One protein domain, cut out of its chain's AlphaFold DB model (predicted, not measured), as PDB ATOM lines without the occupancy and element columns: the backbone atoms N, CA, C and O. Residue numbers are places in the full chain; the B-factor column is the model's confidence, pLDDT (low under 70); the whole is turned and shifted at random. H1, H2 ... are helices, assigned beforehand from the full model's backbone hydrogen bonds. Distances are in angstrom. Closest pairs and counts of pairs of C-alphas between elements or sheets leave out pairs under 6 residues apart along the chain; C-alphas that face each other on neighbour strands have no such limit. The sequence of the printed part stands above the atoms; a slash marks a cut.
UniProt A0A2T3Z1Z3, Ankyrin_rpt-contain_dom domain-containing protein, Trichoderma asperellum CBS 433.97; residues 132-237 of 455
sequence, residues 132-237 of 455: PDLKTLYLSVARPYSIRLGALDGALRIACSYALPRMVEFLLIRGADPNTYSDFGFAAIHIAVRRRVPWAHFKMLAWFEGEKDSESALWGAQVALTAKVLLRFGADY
ATOM      1  N   PRO A 132       0.299 -37.938  24.482       75.25
ATOM      2  CA  PRO A 132      -0.235 -36.738  23.826       75.25
ATOM      3  C   PRO A 132      -1.742 -36.548  24.059       75.25
ATOM      4  O   PRO A 132      -2.231 -35.420  24.148       75.25
ATOM      5  N   ASP A 133      -2.478 -37.647  24.239       79.88
ATOM      6  CA  ASP A 133      -3.923 -37.629  24.477       79.88
ATOM      7  C   ASP A 133      -4.298 -36.954  25.810       79.88
ATOM      8  O   ASP A 133      -5.384 -36.373  25.918       79.88
ATOM      9  N   LEU A 134      -3.401 -36.953  26.809       83.31
ATOM     10  CA  LEU A 134      -3.648 -36.325  28.115       83.31
ATOM     11  C   LEU A 134      -3.818 -34.809  28.014       83.31
ATOM     12  O   LEU A 134      -4.497 -34.225  28.859       83.31
ATOM     13  N   LYS A 135      -3.295 -34.165  26.960       83.19
ATOM     14  CA  LYS A 135      -3.485 -32.724  26.722       83.19
ATOM     15  C   LYS A 135      -4.967 -32.359  26.668       83.19
ATOM     16  O   LYS A 135      -5.379 -31.322  27.183       83.19
ATOM     17  N   THR A 136      -5.795 -33.222  26.086       83.56
ATOM     18  CA  THR A 136      -7.245 -32.990  26.007       83.56
ATOM     19  C   THR A 136      -7.923 -33.094  27.377       83.56
ATOM     20  O   THR A 136      -8.773 -32.261  27.698       83.56
ATOM     21  N   LEU A 137      -7.507 -34.058  28.212       86.06
ATOM     22  CA  LEU A 137      -7.978 -34.204  29.591       86.06
ATOM     23  C   LEU A 137      -7.578 -32.982  30.414       86.06
ATOM     24  O   LEU A 137      -8.436 -32.349  31.024       86.06
ATOM     25  N   TYR A 138      -6.316 -32.578  30.343       85.44
ATOM     26  CA  TYR A 138      -5.804 -31.358  30.957       85.44
ATOM     27  C   TYR A 138      -6.631 -30.116  30.601       85.44
ATOM     28  O   TYR A 138      -7.140 -29.435  31.494       85.44
ATOM     29  N   LEU A 139      -6.854 -29.863  29.306       84.38
ATOM     30  CA  LEU A 139      -7.640 -28.716  28.841       84.38
ATOM     31  C   LEU A 139      -9.090 -28.761  29.346       84.38
ATOM     32  O   LEU A 139      -9.691 -27.712  29.588       84.38
ATOM     33  N   SER A 140      -9.659 -29.958  29.502       84.44
ATOM     34  CA  SER A 140     -11.021 -30.143  30.015       84.44
ATOM     35  C   SER A 140     -11.132 -29.908  31.526       84.44
ATOM     36  O   SER A 140     -12.121 -29.341  31.992       84.44
ATOM     37  N   VAL A 141     -10.098 -30.274  32.291       84.88
ATOM     38  CA  VAL A 141     -10.043 -30.085  33.748       84.88
ATOM     39  C   VAL A 141      -9.788 -28.616  34.093       84.88
ATOM     40  O   VAL A 141     -10.462 -28.072  34.973       84.88
ATOM     41  N   ALA A 142      -8.885 -27.954  33.360       82.12
ATOM     42  CA  ALA A 142      -8.529 -26.548  33.562       82.12
ATOM     43  C   ALA A 142      -9.713 -25.586  33.358       82.12
ATOM     44  O   ALA A 142      -9.773 -24.522  33.975       82.12
ATOM     45  N   ARG A 143     -10.682 -25.946  32.510       77.12
ATOM     46  CA  ARG A 143     -11.849 -25.100  32.232       77.12
ATOM     47  C   ARG A 143     -12.903 -25.246  33.338       77.12
ATOM     48  O   ARG A 143     -13.358 -26.358  33.592       77.12
ATOM     49  N   PRO A 144     -13.338 -24.152  33.992       62.06
ATOM     50  CA  PRO A 144     -14.349 -24.220  35.048       62.06
ATOM     51  C   PRO A 144     -15.763 -24.500  34.512       62.06
ATOM     52  O   PRO A 144     -16.534 -25.165  35.198       62.06
ATOM     53  N   TYR A 145     -16.076 -24.056  33.286       65.69
ATOM     54  CA  TYR A 145     -17.375 -24.244  32.630       65.69
ATOM     55  C   TYR A 145     -17.196 -24.594  31.149       65.69
ATOM     56  O   TYR A 145     -16.386 -23.973  30.454       65.69
ATOM     57  N   SER A 146     -17.964 -25.568  30.653       66.12
ATOM     58  CA  SER A 146     -18.071 -25.827  29.216       66.12
ATOM     59  C   SER A 146     -19.203 -24.987  28.634       66.12
ATOM     60  O   SER A 146     -20.354 -25.144  29.022       66.12
ATOM     61  N   ILE A 147     -18.879 -24.084  27.706       62.88
ATOM     62  CA  ILE A 147     -19.868 -23.214  27.041       62.88
ATOM     63  C   ILE A 147     -20.410 -23.881  25.761       62.88
ATOM     64  O   ILE A 147     -21.464 -23.506  25.258       62.88
ATOM     65  N   ARG A 148     -19.701 -24.882  25.218       76.69
ATOM     66  CA  ARG A 148     -20.098 -25.595  23.997       76.69
ATOM     67  C   ARG A 148     -20.595 -26.996  24.333       76.69
ATOM     68  O   ARG A 148     -19.907 -27.740  25.039       76.69
ATOM     69  N   LEU A 149     -21.751 -27.349  23.773       75.56
ATOM     70  CA  LEU A 149     -22.271 -28.714  23.788       75.56
ATOM     71  C   LEU A 149     -21.219 -29.656  23.175       75.56
ATOM     72  O   LEU A 149     -20.621 -29.328  22.148       75.56
ATOM     73  N   GLY A 150     -20.948 -30.778  23.836       79.00
ATOM     74  CA  GLY A 150     -20.021 -31.807  23.359       79.00
ATOM     75  C   GLY A 150     -18.518 -31.515  23.491       79.00
ATOM     76  O   GLY A 150     -17.691 -32.345  23.114       79.00
ATOM     77  N   ALA A 151     -18.104 -30.370  24.051       83.94
ATOM     78  CA  ALA A 151     -16.673 -30.062  24.191       83.94
ATOM     79  C   ALA A 151     -15.927 -30.993  25.168       83.94
ATOM     80  O   ALA A 151     -14.707 -31.127  25.073       83.94
ATOM     81  N   LEU A 152     -16.645 -31.628  26.098       88.62
ATOM     82  CA  LEU A 152     -16.087 -32.565  27.075       88.62
ATOM     83  C   LEU A 152     -16.120 -34.020  26.588       88.62
ATOM     84  O   LEU A 152     -15.459 -34.869  27.178       88.62
ATOM     85  N   ASP A 153     -16.817 -34.319  25.493       89.62
ATOM     86  CA  ASP A 153     -17.052 -35.695  25.044       89.62
ATOM     87  C   ASP A 153     -15.763 -36.383  24.590       89.62
ATOM     88  O   ASP A 153     -15.559 -37.574  24.821       89.62
ATOM     89  N   GLY A 154     -14.860 -35.627  23.956       89.00
ATOM     90  CA  GLY A 154     -13.524 -36.111  23.603       89.00
ATOM     91  C   GLY A 154     -12.718 -36.499  24.841       89.00
ATOM     92  O   GLY A 154     -12.167 -37.597  24.899       89.00
ATOM     93  N   ALA A 155     -12.730 -35.633  25.858       90.88
ATOM     94  CA  ALA A 155     -12.077 -35.883  27.138       90.88
ATOM     95  C   ALA A 155     -12.707 -37.078  27.869       90.88
ATOM     96  O   ALA A 155     -11.983 -37.927  28.380       90.88
ATOM     97  N   LEU A 156     -14.037 -37.214  27.846       93.38
ATOM     98  CA  LEU A 156     -14.752 -38.348  28.437       93.38
ATOM     99  C   LEU A 156     -14.321 -39.672  27.798       93.38
ATOM    100  O   LEU A 156     -14.011 -40.637  28.498       93.38
ATOM    101  N   ARG A 157     -14.249 -39.715  26.464       92.00
ATOM    102  CA  ARG A 157     -13.784 -40.893  25.721       92.00
ATOM    103  C   ARG A 157     -12.330 -41.232  26.046       92.00
ATOM    104  O   ARG A 157     -12.004 -42.409  26.187       92.00
ATOM    105  N   ILE A 158     -11.472 -40.231  26.218       91.25
ATOM    106  CA  ILE A 158     -10.077 -40.448  26.609       91.25
ATOM    107  C   ILE A 158     -10.008 -40.956  28.055       91.25
ATOM    108  O   ILE A 158      -9.400 -41.997  28.281       91.25
ATOM    109  N   ALA A 159     -10.729 -40.372  29.013       92.81
ATOM    110  CA  ALA A 159     -10.802 -40.900  30.382       92.81
ATOM    111  C   ALA A 159     -11.274 -42.368  30.423       92.81
ATOM    112  O   ALA A 159     -10.717 -43.182  31.156       92.81
ATOM    113  N   CYS A 160     -12.237 -42.738  29.570       92.75
ATOM    114  CA  CYS A 160     -12.680 -44.125  29.404       92.75
ATOM    115  C   CYS A 160     -11.590 -45.028  28.809       92.75
ATOM    116  O   CYS A 160     -11.473 -46.187  29.196       92.75
ATOM    117  N   SER A 161     -10.785 -44.515  27.874       90.06
ATOM    118  CA  SER A 161      -9.668 -45.268  27.290       90.06
ATOM    119  C   SER A 161      -8.574 -45.593  28.305       90.06
ATOM    120  O   SER A 161      -7.966 -46.659  28.203       90.06
ATOM    121  N   TYR A 162      -8.389 -44.703  29.286       89.38
ATOM    122  CA  TYR A 162      -7.503 -44.870  30.431       89.38
ATOM    123  C   TYR A 162      -8.232 -45.451  31.669       89.38
ATOM    124  O   TYR A 162      -7.690 -45.425  32.762       89.38
ATOM    125  N   ALA A 163      -9.461 -45.965  31.555       91.62
ATOM    126  CA  ALA A 163     -10.185 -46.555  32.688       91.62
ATOM    127  C   ALA A 163     -10.131 -45.720  34.002       91.62
ATOM    128  O   ALA A 163      -9.928 -46.275  35.076       91.62
ATOM    129  N   LEU A 164     -10.331 -44.396  33.914       92.06
ATOM    130  CA  LEU A 164     -10.263 -43.450  35.041       92.06
ATOM    131  C   LEU A 164     -11.673 -43.143  35.614       92.06
ATOM    132  O   LEU A 164     -12.360 -42.262  35.085       92.06
ATOM    133  N   PRO A 165     -12.180 -43.863  36.639       93.56
ATOM    134  CA  PRO A 165     -13.577 -43.746  37.073       93.56
ATOM    135  C   PRO A 165     -13.959 -42.396  37.693       93.56
ATOM    136  O   PRO A 165     -15.037 -41.884  37.383       93.56
ATOM    137  N   ARG A 166     -13.120 -41.804  38.548       93.38
ATOM    138  CA  ARG A 166     -13.384 -40.510  39.204       93.38
ATOM    139  C   ARG A 166     -13.332 -39.368  38.197       93.38
ATOM    140  O   ARG A 166     -14.151 -38.456  38.270       93.38
ATOM    141  N   MET A 167     -12.417 -39.424  37.232       92.94
ATOM    142  CA  MET A 167     -12.326 -38.466  36.133       92.94
ATOM    143  C   MET A 167     -13.551 -38.562  35.218       92.94
ATOM    144  O   MET A 167     -14.120 -37.539  34.845       92.94
ATOM    145  N   VAL A 168     -14.002 -39.779  34.898       95.12
ATOM    146  CA  VAL A 168     -15.249 -40.001  34.150       95.12
ATOM    147  C   VAL A 168     -16.442 -39.409  34.906       95.12
ATOM    148  O   VAL A 168     -17.198 -38.636  34.321       95.12
ATOM    149  N   GLU A 169     -16.587 -39.691  36.204       94.50
ATOM    150  CA  GLU A 169     -17.654 -39.111  37.039       94.50
ATOM    151  C   GLU A 169     -17.587 -37.578  37.048       94.50
ATOM    152  O   GLU A 169     -18.598 -36.905  36.851       94.50
ATOM    153  N   PHE A 170     -16.390 -37.015  37.202       92.12
ATOM    154  CA  PHE A 170     -16.166 -35.574  37.186       92.12
ATOM    155  C   PHE A 170     -16.594 -34.913  35.866       92.12
ATOM    156  O   PHE A 170     -17.245 -33.866  35.881       92.12
ATOM    157  N   LEU A 171     -16.258 -35.518  34.724       92.19
ATOM    158  CA  LEU A 171     -16.628 -35.002  33.404       92.19
ATOM    159  C   LEU A 171     -18.136 -35.116  33.145       92.19
ATOM    160  O   LEU A 171     -18.732 -34.179  32.615       92.19
ATOM    161  N   LEU A 172     -18.767 -36.215  33.568       92.06
ATOM    162  CA  LEU A 172     -20.215 -36.418  33.442       92.06
ATOM    163  C   LEU A 172     -21.007 -35.413  34.289       92.06
ATOM    164  O   LEU A 172     -21.965 -34.823  33.798       92.06
ATOM    165  N   ILE A 173     -20.568 -35.129  35.523       91.06
ATOM    166  CA  ILE A 173     -21.179 -34.095  36.382       91.06
ATOM    167  C   ILE A 173     -21.131 -32.710  35.716       91.06
ATOM    168  O   ILE A 173     -22.016 -31.883  35.930       91.06
ATOM    169  N   ARG A 174     -20.116 -32.450  34.883       88.56
ATOM    170  CA  ARG A 174     -19.962 -31.196  34.129       88.56
ATOM    171  C   ARG A 174     -20.765 -31.139  32.825       88.56
ATOM    172  O   ARG A 174     -20.660 -30.138  32.116       88.56
ATOM    173  N   GLY A 175     -21.564 -32.162  32.523       87.94
ATOM    174  CA  GLY A 175     -22.430 -32.204  31.345       87.94
ATOM    175  C   GLY A 175     -21.764 -32.785  30.099       87.94
ATOM    176  O   GLY A 175     -22.087 -32.361  28.993       87.94
ATOM    177  N   ALA A 176     -20.804 -33.701  30.259       90.81
ATOM    178  CA  ALA A 176     -20.370 -34.550  29.151       90.81
ATOM    179  C   ALA A 176     -21.448 -35.599  28.846       90.81
ATOM    180  O   ALA A 176     -21.969 -36.228  29.771       90.81
ATOM    181  N   ASP A 177     -21.734 -35.834  27.568       91.06
ATOM    182  CA  ASP A 177     -22.760 -36.794  27.169       91.06
ATOM    183  C   ASP A 177     -22.122 -38.172  26.892       91.06
ATOM    184  O   ASP A 177     -21.264 -38.299  26.015       91.06
ATOM    185  N   PRO A 178     -22.517 -39.254  27.595       92.88
ATOM    186  CA  PRO A 178     -21.898 -40.574  27.419       92.88
ATOM    187  C   PRO A 178     -22.279 -41.268  26.100       92.88
ATOM    188  O   PRO A 178     -21.577 -42.181  25.652       92.88
ATOM    189  N   ASN A 179     -23.388 -40.841  25.491       93.00
ATOM    190  CA  ASN A 179     -24.000 -41.469  24.320       93.00
ATOM    191  C   ASN A 179     -23.551 -40.840  22.994       93.00
ATOM    192  O   ASN A 179     -23.928 -41.331  21.930       93.00
ATOM    193  N   THR A 180     -22.740 -39.778  23.027       91.75
ATOM    194  CA  THR A 180     -22.263 -39.133  21.805       91.75
ATOM    195  C   THR A 180     -21.211 -39.985  21.113       91.75
ATOM    196  O   THR A 180     -20.317 -40.580  21.727       91.75
ATOM    197  N   TYR A 181     -21.327 -40.059  19.793       89.94
ATOM    198  CA  TYR A 181     -20.396 -40.809  18.970       89.94
ATOM    199  C   TYR A 181     -19.135 -39.989  18.694       89.94
ATOM    200  O   TYR A 181     -19.184 -38.789  18.438       89.94
ATOM    201  N   SER A 182     -17.983 -40.655  18.733       87.94
ATOM    202  CA  SER A 182     -16.765 -40.134  18.110       87.94
ATOM    203  C   SER A 182     -16.888 -40.129  16.586       87.94
ATOM    204  O   SER A 182     -17.709 -40.854  16.027       87.94
ATOM    205  N   ASP A 183     -15.981 -39.424  15.913       84.44
ATOM    206  CA  ASP A 183     -15.836 -39.463  14.447       84.44
ATOM    207  C   ASP A 183     -15.631 -40.896  13.912       84.44
ATOM    208  O   ASP A 183     -15.937 -41.208  12.764       84.44
ATOM    209  N   PHE A 184     -15.147 -41.801  14.769       81.88
ATOM    210  CA  PHE A 184     -14.964 -43.221  14.472       81.88
ATOM    211  C   PHE A 184     -16.204 -44.089  14.754       81.88
ATOM    212  O   PHE A 184     -16.142 -45.305  14.571       81.88
ATOM    213  N   GLY A 185     -17.316 -43.508  15.211       86.94
ATOM    214  CA  GLY A 185     -18.572 -44.215  15.480       86.94
ATOM    215  C   GLY A 185     -18.615 -44.974  16.810       86.94
ATOM    216  O   GLY A 185     -19.455 -45.857  16.979       86.94
ATOM    217  N   PHE A 186     -17.735 -44.642  17.763       88.50
ATOM    218  CA  PHE A 186     -17.746 -45.208  19.119       88.50
ATOM    219  C   PHE A 186     -18.234 -44.191  20.149       88.50
ATOM    220  O   PHE A 186     -17.679 -43.092  20.228       88.50
ATOM    221  N   ALA A 187     -19.204 -44.595  20.969       91.81
ATOM    222  CA  ALA A 187     -19.585 -43.887  22.196       91.81
ATOM    223  C   ALA A 187     -18.626 -44.198  23.365       91.81
ATOM    224  O   ALA A 187     -17.842 -45.150  23.292       91.81
ATOM    225  N   ALA A 188     -18.707 -43.436  24.460       92.69
ATOM    226  CA  ALA A 188     -17.806 -43.576  25.612       92.69
ATOM    227  C   ALA A 188     -17.822 -44.993  26.216       92.69
ATOM    228  O   ALA A 188     -16.767 -45.581  26.467       92.69
ATOM    229  N   ILE A 189     -19.011 -45.590  26.346       92.00
ATOM    230  CA  ILE A 189     -19.179 -46.944  26.894       92.00
ATOM    231  C   ILE A 189     -18.539 -48.036  26.023       92.00
ATOM    232  O   ILE A 189     -17.962 -48.984  26.551       92.00
ATOM    233  N   HIS A 190     -18.546 -47.884  24.695       90.50
ATOM    234  CA  HIS A 190     -17.862 -48.819  23.795       90.50
ATOM    235  C   HIS A 190     -16.345 -48.782  23.997       90.50
ATOM    236  O   HIS A 190     -15.679 -49.815  23.965       90.50
ATOM    237  N   ILE A 191     -15.795 -47.584  24.207       89.69
ATOM    238  CA  ILE A 191     -14.358 -47.357  24.372       89.69
ATOM    239  C   ILE A 191     -13.863 -47.935  25.697       89.69
ATOM    240  O   ILE A 191     -12.802 -48.564  25.687       89.69
ATOM    241  N   ALA A 192     -14.633 -47.753  26.777       91.00
ATOM    242  CA  ALA A 192     -14.323 -48.268  28.112       91.00
ATOM    243  C   ALA A 192     -14.240 -49.800  28.135       91.00
ATOM    244  O   ALA A 192     -13.337 -50.379  28.723       91.00
ATOM    245  N   VAL A 193     -15.182 -50.461  27.463       89.06
ATOM    246  CA  VAL A 193     -15.383 -51.913  27.559       89.06
ATOM    247  C   VAL A 193     -14.530 -52.713  26.560       89.06
ATOM    248  O   VAL A 193     -14.353 -53.924  26.702       89.06
ATOM    249  N   ARG A 194     -13.983 -52.051  25.538       86.31
ATOM    250  CA  ARG A 194     -13.142 -52.682  24.516       86.31
ATOM    251  C   ARG A 194     -11.884 -53.307  25.129       86.31
ATOM    252  O   ARG A 194     -11.236 -52.692  25.971       86.31
ATOM    253  N   ARG A 195     -11.493 -54.489  24.629       75.81
ATOM    254  CA  ARG A 195     -10.247 -55.179  25.014       75.81
ATOM    255  C   ARG A 195      -9.046 -54.240  24.880       75.81
ATOM    256  O   ARG A 195      -8.767 -53.758  23.779       75.81
ATOM    257  N   ARG A 196      -8.332 -54.011  25.984       76.00
ATOM    258  CA  ARG A 196      -7.132 -53.168  26.052       76.00
ATOM    259  C   ARG A 196      -6.125 -53.759  27.027       76.00
ATOM    260  O   ARG A 196      -6.510 -54.295  28.065       76.00
ATOM    261  N   VAL A 197      -4.853 -53.633  26.671       76.38
ATOM    262  CA  VAL A 197      -3.737 -53.832  27.599       76.38
ATOM    263  C   VAL A 197      -3.633 -52.566  28.461       76.38
ATOM    264  O   VAL A 197      -3.882 -51.479  27.922       76.38
ATOM    265  N   PRO A 198      -3.297 -52.672  29.758       81.44
ATOM    266  CA  PRO A 198      -2.934 -51.509  30.560       81.44
ATOM    267  C   PRO A 198      -1.866 -50.658  29.856       81.44
ATOM    268  O   PRO A 198      -1.067 -51.173  29.068       81.44
ATOM    269  N   TRP A 199      -1.830 -49.349  30.109       80.38
ATOM    270  CA  TRP A 199      -0.759 -48.519  29.547       80.38
ATOM    271  C   TRP A 199       0.602 -48.875  30.153       80.38
ATOM    272  O   TRP A 199       0.689 -49.367  31.273       80.38
ATOM    273  N   ALA A 200       1.681 -48.555  29.433       78.62
ATOM    274  CA  ALA A 200       3.048 -48.979  29.763       78.62
ATOM    275  C   ALA A 200       3.479 -48.732  31.226       78.62
ATOM    276  O   ALA A 200       4.126 -49.581  31.829       78.62
ATOM    277  N   HIS A 201       3.094 -47.595  31.816       77.06
ATOM    278  CA  HIS A 201       3.459 -47.224  33.190       77.06
ATOM    279  C   HIS A 201       2.431 -47.643  34.254       77.06
ATOM    280  O   HIS A 201       2.630 -47.365  35.434       77.06
ATOM    281  N   PHE A 202       1.344 -48.325  33.874       80.56
ATOM    282  CA  PHE A 202       0.288 -48.732  34.805       80.56
ATOM    283  C   PHE A 202       0.835 -49.647  35.901       80.56
ATOM    284  O   PHE A 202       0.527 -49.458  37.070       80.56
ATOM    285  N   LYS A 203       1.734 -50.571  35.545       73.81
ATOM    286  CA  LYS A 203       2.387 -51.475  36.495       73.81
ATOM    287  C   LYS A 203       3.177 -50.745  37.581       73.81
ATOM    288  O   LYS A 203       3.092 -51.102  38.752       73.81
ATOM    289  N   MET A 204       3.961 -49.738  37.193       69.75
ATOM    290  CA  MET A 204       4.758 -48.963  38.146       69.75
ATOM    291  C   MET A 204       3.847 -48.195  39.104       69.75
ATOM    292  O   MET A 204       4.106 -48.137  40.299       69.75
ATOM    293  N   LEU A 205       2.748 -47.665  38.574       70.25
ATOM    294  CA  LEU A 205       1.737 -46.957  39.339       70.25
ATOM    295  C   LEU A 205       0.980 -47.873  40.315       70.25
ATOM    296  O   LEU A 205       0.878 -47.548  41.494       70.25
ATOM    297  N   ALA A 206       0.535 -49.043  39.853       68.62
ATOM    298  CA  ALA A 206      -0.155 -50.044  40.667       68.62
ATOM    299  C   ALA A 206       0.727 -50.583  41.806       68.62
ATOM    300  O   ALA A 206       0.240 -50.860  42.900       68.62
ATOM    301  N   TRP A 207       2.045 -50.679  41.591       62.47
ATOM    302  CA  TRP A 207       2.986 -51.119  42.625       62.47
ATOM    303  C   TRP A 207       2.960 -50.222  43.871       62.47
ATOM    304  O   TRP A 207       3.021 -50.725  44.994       62.47
ATOM    305  N   PHE A 208       2.799 -48.909  43.689       59.91
ATOM    306  CA  PHE A 208       2.699 -47.963  44.802       59.91
ATOM    307  C   PHE A 208       1.374 -48.059  45.572       59.91
ATOM    308  O   PHE A 208       1.297 -47.589  46.708       59.91
ATOM    309  N   GLU A 209       0.336 -48.686  45.009       60.91
ATOM    310  CA  GLU A 209      -0.938 -48.880  45.707       60.91
ATOM    311  C   GLU A 209      -0.897 -50.025  46.731       60.91
ATOM    312  O   GLU A 209      -1.725 -50.037  47.648       60.91
ATOM    313  N   GLY A 210       0.121 -50.896  46.663       57.06
ATOM    314  CA  GLY A 210       0.392 -51.950  47.647       57.06
ATOM    315  C   GLY A 210      -0.414 -53.238  47.452       57.06
ATOM    316  O   GLY A 210      -0.311 -54.149  48.276       57.06
ATOM    317  N   GLU A 211      -1.188 -53.344  46.373       56.12
ATOM    318  CA  GLU A 211      -1.957 -54.543  46.040       56.12
ATOM    319  C   GLU A 211      -1.089 -55.497  45.208       56.12
ATOM    320  O   GLU A 211      -0.634 -55.176  44.114       56.12
ATOM    321  N   LYS A 212      -0.812 -56.684  45.761       53.16
ATOM    322  CA  LYS A 212      -0.053 -57.759  45.089       53.16
ATOM    323  C   LYS A 212      -0.896 -58.543  44.077       53.16
ATOM    324  O   LYS A 212      -0.400 -59.525  43.520       53.16
ATOM    325  N   ASP A 213      -2.153 -58.158  43.888       56.00
ATOM    326  CA  ASP A 213      -3.039 -58.809  42.934       56.00
ATOM    327  C   ASP A 213      -2.491 -58.636  41.514       56.00
ATOM    328  O   ASP A 213      -1.779 -57.681  41.197       56.00
ATOM    329  N   SER A 214      -2.773 -59.615  40.654       67.81
ATOM    330  CA  SER A 214      -2.310 -59.596  39.271       67.81
ATOM    331  C   SER A 214      -2.746 -58.292  38.590       67.81
ATOM    332  O   SER A 214      -3.908 -57.904  38.651       67.81
ATOM    333  N   GLU A 215      -1.815 -57.607  37.922       72.69
ATOM    334  CA  GLU A 215      -2.023 -56.325  37.217       72.69
ATOM    335  C   GLU A 215      -3.303 -56.302  36.355       72.69
ATOM    336  O   GLU A 215      -4.018 -55.302  36.275       72.69
ATOM    337  N   SER A 216      -3.624 -57.446  35.745       76.56
ATOM    338  CA  SER A 216      -4.825 -57.655  34.939       76.56
ATOM    339  C   SER A 216      -6.131 -57.577  35.738       76.56
ATOM    340  O   SER A 216      -7.140 -57.121  35.196       76.56
ATOM    341  N   ALA A 217      -6.131 -57.991  37.006       81.38
ATOM    342  CA  ALA A 217      -7.294 -57.938  37.885       81.38
ATOM    343  C   ALA A 217      -7.615 -56.499  38.305       81.38
ATOM    344  O   ALA A 217      -8.770 -56.084  38.184       81.38
ATOM    345  N   LEU A 218      -6.603 -55.718  38.708       83.38
ATOM    346  CA  LEU A 218      -6.777 -54.304  39.062       83.38
ATOM    347  C   LEU A 218      -7.292 -53.499  37.863       83.38
ATOM    348  O   LEU A 218      -8.284 -52.776  37.967       83.38
ATOM    349  N   TRP A 219      -6.674 -53.692  36.695       86.19
ATOM    350  CA  TRP A 219      -7.133 -53.077  35.451       86.19
ATOM    351  C   TRP A 219      -8.579 -53.464  35.117       86.19
ATOM    352  O   TRP A 219      -9.421 -52.608  34.842       86.19
ATOM    353  N   GLY A 220      -8.907 -54.758  35.198       86.06
ATOM    354  CA  GLY A 220     -10.266 -55.252  34.977       86.06
ATOM    355  C   GLY A 220     -11.290 -54.648  35.944       86.06
ATOM    356  O   GLY A 220     -12.419 -54.353  35.534       86.06
ATOM    357  N   ALA A 221     -10.901 -54.414  37.201       88.00
ATOM    358  CA  ALA A 221     -11.732 -53.762  38.208       88.00
ATOM    359  C   ALA A 221     -11.960 -52.274  37.893       88.00
ATOM    360  O   ALA A 221     -13.100 -51.813  37.961       88.00
ATOM    361  N   GLN A 222     -10.928 -51.537  37.475       88.75
ATOM    362  CA  GLN A 222     -11.061 -50.136  37.053       88.75
ATOM    363  C   GLN A 222     -11.955 -49.992  35.812       88.75
ATOM    364  O   GLN A 222     -12.865 -49.159  35.787       88.75
ATOM    365  N   VAL A 223     -11.796 -50.870  34.818       91.44
ATOM    366  CA  VAL A 223     -12.686 -50.929  33.646       91.44
ATOM    367  C   VAL A 223     -14.136 -51.213  34.065       91.44
ATOM    368  O   VAL A 223     -15.071 -50.582  33.573       91.44
ATOM    369  N   ALA A 224     -14.355 -52.111  35.026       91.94
ATOM    370  CA  ALA A 224     -15.693 -52.359  35.558       91.94
ATOM    371  C   ALA A 224     -16.266 -51.125  36.284       91.94
ATOM    372  O   ALA A 224     -17.425 -50.761  36.072       91.94
ATOM    373  N   LEU A 225     -15.464 -50.441  37.102       93.12
ATOM    374  CA  LEU A 225     -15.880 -49.225  37.801       93.12
ATOM    375  C   LEU A 225     -16.230 -48.096  36.827       93.12
ATOM    376  O   LEU A 225     -17.281 -47.478  36.981       93.12
ATOM    377  N   THR A 226     -15.420 -47.868  35.791       94.31
ATOM    378  CA  THR A 226     -15.719 -46.864  34.754       94.31
ATOM    379  C   THR A 226     -17.022 -47.163  34.019       94.31
ATOM    380  O   THR A 226     -17.871 -46.280  33.894       94.31
ATOM    381  N   ALA A 227     -17.247 -48.417  33.611       94.06
ATOM    382  CA  ALA A 227     -18.506 -48.833  32.996       94.06
ATOM    383  C   ALA A 227     -19.702 -48.619  33.941       94.06
ATOM    384  O   ALA A 227     -20.754 -48.145  33.514       94.06
ATOM    385  N   LYS A 228     -19.540 -48.908  35.238       94.81
ATOM    386  CA  LYS A 228     -20.574 -48.684  36.257       94.81
ATOM    387  C   LYS A 228     -20.914 -47.203  36.424       94.81
ATOM    388  O   LYS A 228     -22.091 -46.866  36.543       94.81
ATOM    389  N   VAL A 229     -19.908 -46.327  36.429       95.62
ATOM    390  CA  VAL A 229     -20.118 -44.874  36.474       95.62
ATOM    391  C   VAL A 229     -20.893 -44.429  35.236       95.62
ATOM    392  O   VAL A 229     -21.927 -43.788  35.382       95.62
ATOM    393  N   LEU A 230     -20.483 -44.835  34.033       95.19
ATOM    394  CA  LEU A 230     -21.194 -44.484  32.798       95.19
ATOM    395  C   LEU A 230     -22.673 -44.901  32.834       95.19
ATOM    396  O   LEU A 230     -23.547 -44.088  32.544       95.19
ATOM    397  N   LEU A 231     -22.964 -46.138  33.247       93.56
ATOM    398  CA  LEU A 231     -24.339 -46.638  33.362       93.56
ATOM    399  C   LEU A 231     -25.165 -45.832  34.376       93.56
ATOM    400  O   LEU A 231     -26.320 -45.510  34.109       93.56
ATOM    401  N   ARG A 232     -24.570 -45.435  35.511       93.88
ATOM    402  CA  ARG A 232     -25.231 -44.588  36.520       93.88
ATOM    403  C   ARG A 232     -25.664 -43.229  35.957       93.88
ATOM    404  O   ARG A 232     -26.691 -42.710  36.383       93.88
ATOM    405  N   PHE A 233     -24.901 -42.671  35.020       94.12
ATOM    406  CA  PHE A 233     -25.202 -41.400  34.352       94.12
ATOM    407  C   PHE A 233     -26.023 -41.569  33.058       94.12
ATOM    408  O   PHE A 233     -26.112 -40.636  32.265       94.12
ATOM    409  N   GLY A 234     -26.652 -42.731  32.841       91.62
ATOM    410  CA  GLY A 234     -27.576 -42.940  31.721       91.62
ATOM    411  C   GLY A 234     -26.903 -43.304  30.396       91.62
ATOM    412  O   GLY A 234     -27.457 -43.030  29.333       91.62
ATOM    413  N   ALA A 235     -25.713 -43.912  30.432       93.38
ATOM    414  CA  ALA A 235     -25.116 -44.474  29.227       93.38
ATOM    415  C   ALA A 235     -25.967 -45.630  28.674       93.38
ATOM    416  O   ALA A 235     -26.241 -46.614  29.366       93.38
ATOM    417  N   ASP A 236     -26.331 -45.542  27.400       91.25
ATOM    418  CA  ASP A 236     -27.173 -46.523  26.733       91.25
ATOM    419  C   ASP A 236     -26.349 -47.749  26.315       91.25
ATOM    420  O   ASP A 236     -25.600 -47.746  25.335       91.25
ATOM    421  N   TYR A 237     -26.535 -48.863  27.021       89.50
ATOM    422  CA  TYR A 237     -25.852 -50.124  26.706       89.50
ATOM    423  C   TYR A 237     -26.351 -50.804  25.414       89.50
ATOM    424  O   TYR A 237     -25.748 -51.772  24.943       89.50
TER     425      TYR A 237
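What this domain is: This is residues 132 to 237 of the 455 residues of the protein "Ankyrin_rpt-contain_dom domain-containing protein" of Trichoderma asperellum CBS 433.97 (UniProt A0A2T3Z1Z3). The long helix H6 has its later part in a compact core of four nearly aligned helices, where H2 packs on H3 and H4, and these two pack on H6. H1 crosses H2 on the side away from H6, while the early part of H6 reaches out of the core to H5, which makes a corner with it; residues 208 to 213 stick out there. The printed part has 106 residues with six named helices, H1 to H6 in chain order, and no named strand: all helix. It is compact, with a radius of gyration of the C-alphas of 13.9 A, and spans 43 by 30 by 24 A.

Where its parts are: Find C-alpha 215 at (-2.023, -56.325, 37.217); from there H6 runs 26.0 A to C-alpha 232 at (-25.231, -44.588, 36.520). Look next at H2, residues 153 to 161, H3, residues 165 to 173, and H4, residues 188 to 193. H1, residues 134 to 142, begins at (-3.648, -36.325, 28.115), and H5 is residues 202 to 209.

How they stand to each other: With residues 222 to 230 alone, H6 touches H3, at a shallow tilt of 16 degrees, the same way; the closest C-alphas, Pro 165 and Thr 226, are 4.4 A apart. With residues 223 to 230 alone it touches H4, C-alphas 192 and 223 being closest at 6.4 A. H2 is the hub: it touches H4 at C-alphas 160 and 192, 4.6 A, H3 in a hairpin at C-alphas 159 and 168, 5.9 A, and H1 at C-alphas 137 and 155, 5.1 A, at a steep tilt of 55 degrees. H5 is close to H6 but not clearly touching, about perpendicular at 88 degrees, with C-alphas 203 and 215 closest at 6.6 A; H1 and H5 are apart. In H1, H2, H3, H4 and H6 every O i to N i+4 pair is within hydrogen-bond range; in H5, 2 of 4 are.

The domain as a whole: The farthest C-alphas, Ile 147 and Lys 212, are 43.7 A apart. The printed part has no cut, and the link from H3 to H4, 14 residues, is long. Look for pLDDT under 70 at residues 144 to 147, 204 and 206 to 214.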